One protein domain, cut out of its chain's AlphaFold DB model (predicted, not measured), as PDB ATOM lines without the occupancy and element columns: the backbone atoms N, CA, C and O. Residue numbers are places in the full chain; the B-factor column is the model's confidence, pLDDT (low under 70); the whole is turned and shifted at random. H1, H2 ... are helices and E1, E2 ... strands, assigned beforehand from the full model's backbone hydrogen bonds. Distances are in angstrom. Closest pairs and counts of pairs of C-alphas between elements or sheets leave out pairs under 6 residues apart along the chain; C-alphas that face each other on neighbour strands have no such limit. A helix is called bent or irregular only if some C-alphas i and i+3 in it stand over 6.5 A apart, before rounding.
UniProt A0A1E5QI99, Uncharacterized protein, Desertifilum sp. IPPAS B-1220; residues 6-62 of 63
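Overview. This is residues 6 to 62 of the 63 residues of an uncharacterized protein of Desertifilum sp. IPPAS B-1220 (UniProt A0A1E5QI99). A small, flat model has a three-strand antiparallel sheet at one end of its longest axis and a helical hairpin at the other, with H1, the inner helix of that hairpin, beside the E1-E2 hairpin and H2 on the far side of H1. The sheet and the helices meet loosely, since H1 only grazes the sheet, and the stretch of residues 25 to 34 loops from E3 to H1. The printed part has 57 residues, with three named strands and two named helices in the order E1, E2, E3, H1, H2; the sheet runs E1, E2, E3, all antiparallel, and the class is mixed, helices and strands. The whole is only just compact, close to loose, with a radius of gyration of the C-alphas of 12.2 A, and its C-alphas span 37 by 26 by 12 A.

Along the chain. The printed part begins with strand E1, residues 6 to 10, whose first C-alpha, that of Val 6, is at (84.526, 115.762, 98.593); it measures 12.6 A from first to last C-alpha. Strand E2, residues 13 to 18, is the longest strand by residues and measures 16.7 A. Strand E3, residues 22 to 24, is short, at 6.1 A. Helix H1, residues 35 to 42, begins with C-alpha 35 at (90.316, 113.261, 109.873) and measures 10.6 A. Helix H2, residues 47 to 60, is the longest helix by residues and measures 20.0 A; its last C-alpha, that of Gln 60, is at (92.190, 105.373, 121.598). Neither helix is bent or irregular.

Arrangement. E1, E2 and E3 form a meander, each strand the antiparallel neighbour of the one before. E1 and E2 are a hairpin, with 153 degrees between their N-to-C directions. C-alphas 7 and 16 face each other at 4.8 A, and N 8 and O 15 are within hydrogen-bond range at 2.8 A, as are N 15 and O 8 at 2.8 A. E2 and E3 are also a hairpin, with 125 degrees between their directions. C-alphas 17 and 23 face each other there at 4.6 A, and N 24 and O 16 are within hydrogen-bond range at 2.8 A. E1 and E3 are the edge strands and are apart; E2 is the inner strand. H1 is on the sheet but only grazes it, with its residues 35 to 42. The closest C-alphas of E2 and H1 are those of Gln 13 and Ala 39, 5.8 A apart. H1 and H2 touch, and their closest C-alphas are those of Cys 41 and Ala 50, 4.8 A apart. They run opposite ways at a shallow tilt of 20 degrees and form a helical hairpin. H2 is not on the sheet, and it is apart from E1, E2 and E3. In H1 and H2 every O i to N i+4 pair is within hydrogen-bond range.

Size, cuts and confidence. The two C-alphas farthest apart in the domain are those of Gln 20 and Leu 48, 37.2 A from each other, while the first and last printed C-alphas, those of Val 6 and Arg 62, are 25.3 A apart. The centre of H1 is the nearest to the mean of the C-alphas, at 4.3 A, and the centre of E3 is the farthest, at 14.7 A. The printed part has no cut. The links from E1 to E2, from E2 to E3 and from H1 to H2 are tight; the link from E3 to H1, of 10 residues, is short but not tight, and no link is long. The mean pLDDT of the printed part is 91.8, and one printed residue, Arg 62, is under 70.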
ATOM      1  N   VAL A   6      83.258 115.388  99.223       92.12
ATOM      2  CA  VAL A   6      84.526 115.762  98.593       92.12
ATOM      3  C   VAL A   6      85.555 115.997  99.687       92.12
ATOM      4  O   VAL A   6      85.261 116.630 100.698       92.12
ATOM      5  N   TRP A   7      86.755 115.458  99.490       94.12
ATOM      6  CA  TRP A   7      87.873 115.585 100.420       94.12
ATOM      7  C   TRP A   7      88.902 116.495  99.778       94.12
ATOM      8  O   TRP A   7      89.428 116.183  98.709       94.12
ATOM      9  N   PHE A   8      89.172 117.619 100.422       93.88
ATOM     10  CA  PHE A   8      90.076 118.634  99.917       93.88
ATOM     11  C   PHE A   8      91.322 118.690 100.795       93.88
ATOM     12  O   PHE A   8      91.220 118.800 102.015       93.88
ATOM     13  N   TRP A   9      92.498 118.585 100.180       94.88
ATOM     14  CA  TRP A   9      93.770 118.747 100.875       94.88
ATOM     15  C   TRP A   9      94.293 120.162 100.656       94.88
ATOM     16  O   TRP A   9      94.641 120.524  99.534       94.88
ATOM     17  N   GLU A  10      94.375 120.948 101.724       94.56
ATOM     18  CA  GLU A  10      94.872 122.320 101.675       94.56
ATOM     19  C   GLU A  10      95.552 122.680 102.998       94.56
ATOM     20  O   GLU A  10      95.097 122.264 104.059       94.56
ATOM     21  N   ASN A  11      96.655 123.438 102.952       94.38
ATOM     22  CA  ASN A  11      97.347 123.940 104.148       94.38
ATOM     23  C   ASN A  11      97.649 122.848 105.194       94.38
ATOM     24  O   ASN A  11      97.519 123.073 106.396       94.38
ATOM     25  N   ASN A  12      98.050 121.657 104.734       94.12
ATOM     26  CA  ASN A  12      98.330 120.490 105.578       94.12
ATOM     27  C   ASN A  12      97.121 120.015 106.410       94.12
ATOM     28  O   ASN A  12      97.266 119.407 107.473       94.12
ATOM     29  N   GLN A  13      95.918 120.294 105.922       94.62
ATOM     30  CA  GLN A  13      94.654 119.880 106.503       94.62
ATOM     31  C   GLN A  13      93.818 119.147 105.457       94.62
ATOM     32  O   GLN A  13      93.945 119.365 104.253       94.62
ATOM     33  N   LEU A  14      92.954 118.266 105.951       95.56
ATOM     34  CA  LEU A  14      91.954 117.587 105.146       95.56
ATOM     35  C   LEU A  14      90.588 118.184 105.497       95.56
ATOM     36  O   LEU A  14      90.110 118.029 106.621       95.56
ATOM     37  N   LEU A  15      89.993 118.898 104.547       94.62
ATOM     38  CA  LEU A  15      88.669 119.505 104.646       94.62
ATOM     39  C   LEU A  15      87.652 118.603 103.950       94.62
ATOM     40  O   LEU A  15      87.947 118.008 102.913       94.62
ATOM     41  N   LEU A  16      86.456 118.490 104.518       94.69
ATOM     42  CA  LEU A  16      85.393 117.660 103.966       94.69
ATOM     43  C   LEU A  16      84.216 118.543 103.600       94.69
ATOM     44  O   LEU A  16      83.768 119.341 104.419       94.69
ATOM     45  N   TYR A  17      83.692 118.353 102.398       93.44
ATOM     46  CA  TYR A  17      82.545 119.088 101.886       93.44
ATOM     47  C   TYR A  17      81.448 118.126 101.457       93.44
ATOM     48  O   TYR A  17      81.731 117.095 100.844       93.44
ATOM     49  N   ARG A  18      80.190 118.465 101.739       89.56
ATOM     50  CA  ARG A  18      79.030 117.811 101.115       89.56
ATOM     51  C   ARG A  18      78.697 118.512  99.794       89.56
ATOM     52  O   ARG A  18      79.024 119.680  99.615       89.56
ATOM     53  N   LEU A  19      78.023 117.811  98.878       76.12
ATOM     54  CA  LEU A  19      77.479 118.356  97.625       76.12
ATOM     55  C   LEU A  19      76.388 119.411  97.891       76.12
ATOM     56  O   LEU A  19      75.200 119.112  97.825       76.12
ATOM     57  N   GLN A  20      76.842 120.596  98.285       74.31
ATOM     58  CA  GLN A  20      76.178 121.894  98.478       74.31
ATOM     59  C   GLN A  20      77.194 122.934  99.022       74.31
ATOM     60  O   GLN A  20      76.794 123.993  99.484       74.31
ATOM     61  N   ASP A  21      78.502 122.627  98.968       71.31
ATOM     62  CA  ASP A  21      79.628 123.403  99.519       71.31
ATOM     63  C   ASP A  21      79.607 123.619 101.041       71.31
ATOM     64  O   ASP A  21      80.358 124.431 101.585       71.31
ATOM     65  N   ASP A  22      78.829 122.813 101.760       87.12
ATOM     66  CA  ASP A  22      78.847 122.808 103.217       87.12
ATOM     67  C   ASP A  22      80.086 122.071 103.734       87.12
ATOM     68  O   ASP A  22      80.240 120.860 103.520       87.12
ATOM     69  N   LEU A  23      80.946 122.792 104.458       92.12
ATOM     70  CA  LEU A  23      82.034 122.197 105.228       92.12
ATOM     71  C   LEU A  23      81.442 121.318 106.337       92.12
ATOM     72  O   LEU A  23      80.666 121.786 107.173       92.12
ATOM     73  N   ILE A  24      81.842 120.050 106.377       92.81
ATOM     74  CA  ILE A  24      81.386 119.088 107.380       92.81
ATOM     75  C   ILE A  24      82.528 118.695 108.329       92.81
ATOM     76  O   ILE A  24      83.664 118.498 107.899       92.81
ATOM     77  N   PRO A  25      82.252 118.531 109.637       90.00
ATOM     78  CA  PRO A  25      83.289 118.240 110.629       90.00
ATOM     79  C   PRO A  25      83.724 116.765 110.659       90.00
ATOM     80  O   PRO A  25      84.653 116.412 111.384       90.00
ATOM     81  N   ARG A  26      83.023 115.880 109.939       91.56
ATOM     82  CA  ARG A  26      83.218 114.423 109.956       91.56
ATOM     83  C   ARG A  26      82.749 113.821 108.637       91.56
ATOM     84  O   ARG A  26      81.760 114.292 108.080       91.56
ATOM     85  N   SER A  27      83.417 112.758 108.190       92.44
ATOM     86  CA  SER A  27      83.002 112.015 107.000       92.44
ATOM     87  C   SER A  27      81.652 111.323 107.215       92.44
ATOM     88  O   SER A  27      81.420 110.671 108.232       92.44
ATOM     89  N   VAL A  28      80.771 111.441 106.228       90.69
ATOM     90  CA  VAL A  28      79.534 110.672 106.077       90.69
ATOM     91  C   VAL A  28      79.853 109.216 105.731       90.69
ATOM     92  O   VAL A  28      79.158 108.314 106.194       90.69
ATOM     93  N   PHE A  29      80.904 108.974 104.942       89.94
ATOM     94  CA  PHE A  29      81.305 107.633 104.506       89.94
ATOM     95  C   PHE A  29      82.120 106.872 105.553       89.94
ATOM     96  O   PHE A  29      81.994 105.653 105.663       89.94
ATOM     97  N   LEU A  30      82.942 107.579 106.329       92.12
ATOM     98  CA  LEU A  30      83.784 107.018 107.383       92.12
ATOM     99  C   LEU A  30      83.566 107.778 108.702       92.12
ATOM    100  O   LEU A  30      84.456 108.509 109.141       92.12
ATOM    101  N   PRO A  31      82.405 107.620 109.366       89.88
ATOM    102  CA  PRO A  31      82.067 108.414 110.545       89.88
ATOM    103  C   PRO A  31      83.057 108.252 111.697       89.88
ATOM    104  O   PRO A  31      83.261 109.182 112.468       89.88
ATOM    105  N   GLU A  32      83.691 107.092 111.832       89.62
ATOM    106  CA  GLU A  32      84.650 106.821 112.910       89.62
ATOM    107  C   GLU A  32      86.069 107.316 112.608       89.62
ATOM    108  O   GLU A  32      86.938 107.280 113.479       89.62
ATOM    109  N   LEU A  33      86.329 107.777 111.383       91.81
ATOM    110  CA  LEU A  33      87.646 108.258 111.008       91.81
ATOM    111  C   LEU A  33      87.911 109.631 111.628       91.81
ATOM    112  O   LEU A  33      87.240 110.618 111.325       91.81
ATOM    113  N   ASP A  34      88.965 109.706 112.435       93.62
ATOM    114  CA  ASP A  34      89.534 110.982 112.846       93.62
ATOM    115  C   ASP A  34      90.351 111.577 111.692       93.62
ATOM    116  O   ASP A  34      91.483 111.183 111.401       93.62
ATOM    117  N   ILE A  35      89.744 112.548 111.016       94.25
ATOM    118  CA  ILE A  35      90.316 113.261 109.873       94.25
ATOM    119  C   ILE A  35      91.610 113.993 110.247       94.25
ATOM    120  O   ILE A  35      92.541 114.049 109.442       94.25
ATOM    121  N   ARG A  36      91.714 114.516 111.476       94.12
ATOM    122  CA  ARG A  36      92.915 115.231 111.937       94.12
ATOM    123  C   ARG A  36      94.061 114.258 112.188       94.12
ATOM    124  O   ARG A  36      95.201 114.564 111.844       94.12
ATOM    125  N   LEU A  37      93.758 113.081 112.741       95.75
ATOM    126  CA  LEU A  37      94.725 111.988 112.866       95.75
ATOM    127  C   LEU A  37      95.246 111.563 111.489       95.75
ATOM    128  O   LEU A  37      96.458 111.450 111.311       95.75
ATOM    129  N   LEU A  38      94.357 111.371 110.511       95.75
ATOM    130  CA  LEU A  38      94.762 111.010 109.151       95.75
ATOM    131  C   LEU A  38      95.647 112.095 108.522       95.75
ATOM    132  O   LEU A  38      96.715 111.778 107.999       95.75
ATOM    133  N   ALA A  39      95.249 113.367 108.624       96.12
ATOM    134  CA  ALA A  39      96.025 114.482 108.089       96.12
ATOM    135  C   ALA A  39      97.424 114.575 108.716       96.12
ATOM    136  O   ALA A  39      98.394 114.818 107.996       96.12
ATOM    137  N   ARG A  40      97.551 114.314 110.027       96.12
ATOM    138  CA  ARG A  40      98.851 114.200 110.710       96.12
ATOM    139  C   ARG A  40      99.684 113.054 110.136       96.12
ATOM    140  O   ARG A  40     100.847 113.261 109.812       96.12
ATOM    141  N   CYS A  41      99.096 111.867 109.985       97.25
ATOM    142  CA  CYS A  41      99.810 110.680 109.507       97.25
ATOM    143  C   CYS A  41     100.339 110.847 108.074       97.25
ATOM    144  O   CYS A  41     101.459 110.435 107.793       97.25
ATOM    145  N   VAL A  42      99.575 111.486 107.182       95.56
ATOM    146  CA  VAL A  42      99.981 111.729 105.781       95.56
ATOM    147  C   VAL A  42     101.191 112.667 105.671       95.56
ATOM    148  O   VAL A  42     101.935 112.597 104.698       95.56
ATOM    149  N   GLN A  43     101.427 113.517 106.672       95.88
ATOM    150  CA  GLN A  43     102.576 114.433 106.705       95.88
ATOM    151  C   GLN A  43     103.858 113.790 107.244       95.88
ATOM    152  O   GLN A  43     104.926 114.399 107.184       95.88
ATOM    153  N   MET A  44     103.780 112.582 107.798       97.75
ATOM    154  CA  MET A  44     104.942 111.894 108.348       97.75
ATOM    155  C   MET A  44     105.761 111.269 107.216       97.75
ATOM    156  O   MET A  44     105.252 110.482 106.423       97.75
ATOM    157  N   SER A  45     107.057 111.580 107.166       97.38
ATOM    158  CA  SER A  45     107.968 111.060 106.137       97.38
ATOM    159  C   SER A  45     108.291 109.569 106.294       97.38
ATOM    160  O   SER A  45     108.669 108.916 105.324       97.38
ATOM    161  N   ASP A  46     108.160 109.024 107.507       98.06
ATOM    162  CA  ASP A  46     108.334 107.597 107.792       98.06
ATOM    163  C   ASP A  46     106.974 106.886 107.802       98.06
ATOM    164  O   ASP A  46     106.165 107.048 108.721       98.06
ATOM    165  N   ILE A  47     106.753 106.040 106.796       96.62
ATOM    166  CA  ILE A  47     105.520 105.268 106.628       96.62
ATOM    167  C   ILE A  47     105.265 104.269 107.770       96.62
ATOM    168  O   ILE A  47     104.110 104.009 108.118       96.62
ATOM    169  N   LEU A  48     106.312 103.713 108.393       98.19
ATOM    170  CA  LEU A  48     106.165 102.795 109.528       98.19
ATOM    171  C   LEU A  48     105.757 103.553 110.793       98.19
ATOM    172  O   LEU A  48     104.943 103.056 111.577       98.19
ATOM    173  N   ALA A  49     106.294 104.758 110.991       98.12
ATOM    174  CA  ALA A  49     105.849 105.651 112.054       98.12
ATOM    175  C   ALA A  49     104.394 106.097 111.831       98.12
ATOM    176  O   ALA A  49     103.580 105.941 112.739       98.12
ATOM    177  N   ALA A  50     104.043 106.531 110.616       98.25
ATOM    178  CA  ALA A  50     102.685 106.944 110.253       98.25
ATOM    179  C   ALA A  50     101.655 105.835 110.495       98.25
ATOM    180  O   ALA A  50     100.603 106.060 111.092       98.25
ATOM    181  N   ARG A  51     101.975 104.601 110.082       97.31
ATOM    182  CA  ARG A  51     101.099 103.443 110.293       97.31
ATOM    183  C   ARG A  51     100.883 103.149 111.776       97.31
ATOM    184  O   ARG A  51      99.759 102.840 112.164       97.31
ATOM    185  N   ARG A  52     101.937 103.207 112.601       97.44
ATOM    186  CA  ARG A  52     101.815 102.992 114.054       97.44
ATOM    187  C   ARG A  52     100.943 104.061 114.701       97.44
ATOM    188  O   ARG A  52     100.015 103.700 115.417       97.44
ATOM    189  N   GLU A  53     101.205 105.327 114.391       97.19
ATOM    190  CA  GLU A  53     100.443 106.478 114.884       97.19
ATOM    191  C   GLU A  53      98.952 106.348 114.544       97.19
ATOM    192  O   GLU A  53      98.092 106.460 115.418       97.19
ATOM    193  N   PHE A  54      98.643 106.021 113.286       96.00
ATOM    194  CA  PHE A  54      97.269 105.833 112.835       96.00
ATOM    195  C   PHE A  54      96.571 104.698 113.593       96.00
ATOM    196  O   PHE A  54      95.477 104.888 114.122       96.00
ATOM    197  N   LEU A  55      97.212 103.525 113.697       94.62
ATOM    198  CA  LEU A  55      96.646 102.361 114.389       94.62
ATOM    199  C   LEU A  55      96.436 102.601 115.893       94.62
ATOM    200  O   LEU A  55      95.465 102.104 116.460       94.62
ATOM    201  N   GLN A  56      97.322 103.355 116.543       94.06
ATOM    202  CA  GLN A  56      97.160 103.723 117.951       94.06
ATOM    203  C   GLN A  56      96.021 104.729 118.138       94.06
ATOM    204  O   GLN A  56      95.175 104.541 119.012       94.06
ATOM    205  N   GLY A  57      95.946 105.753 117.285       91.31
ATOM    206  CA  GLY A  57      94.894 106.763 117.366       91.31
ATOM    207  C   GLY A  57      93.489 106.191 117.135       91.31
ATOM    208  O   GLY A  57      92.561 106.547 117.858       91.31
ATOM    209  N   ILE A  58      93.320 105.231 116.212       89.44
ATOM    210  CA  ILE A  58      92.018 104.558 116.032       89.44
ATOM    211  C   ILE A  58      91.627 103.671 117.226       89.44
ATOM    212  O   ILE A  58      90.439 103.443 117.438       89.44
ATOM    213  N   GLN A  59      92.588 103.147 117.997       85.94
ATOM    214  CA  GLN A  59      92.295 102.363 119.203       85.94
ATOM    215  C   GLN A  59      91.860 103.259 120.365       85.94
ATOM    216  O   GLN A  59      90.929 102.907 121.084       85.94
ATOM    217  N   GLN A  60      92.504 104.416 120.531       80.81
ATOM    218  CA  GLN A  60      92.190 105.373 121.598       80.81
ATOM    219  C   GLN A  60      90.820 106.033 121.408       80.81
ATOM    220  O   GLN A  60      90.106 106.237 122.379       80.81
ATOM    221  N   ASN A  61      90.411 106.287 120.164       71.75
ATOM    222  CA  ASN A  61      89.109 106.889 119.853       71.75
ATOM    223  C   ASN A  61      87.904 105.934 120.021       71.75
ATOM    224  O   ASN A  61      86.770 106.352 119.796       71.75
ATOM    225  N   ARG A  62      88.132 104.656 120.365       65.44
ATOM    226  CA  ARG A  62      87.075 103.660 120.636       65.44
ATOM    227  C   ARG A  62      86.743 103.493 122.125       65.44
ATOM    228  O   ARG A  62      85.870 102.685 122.437       65.44
TER     229      ARG A  62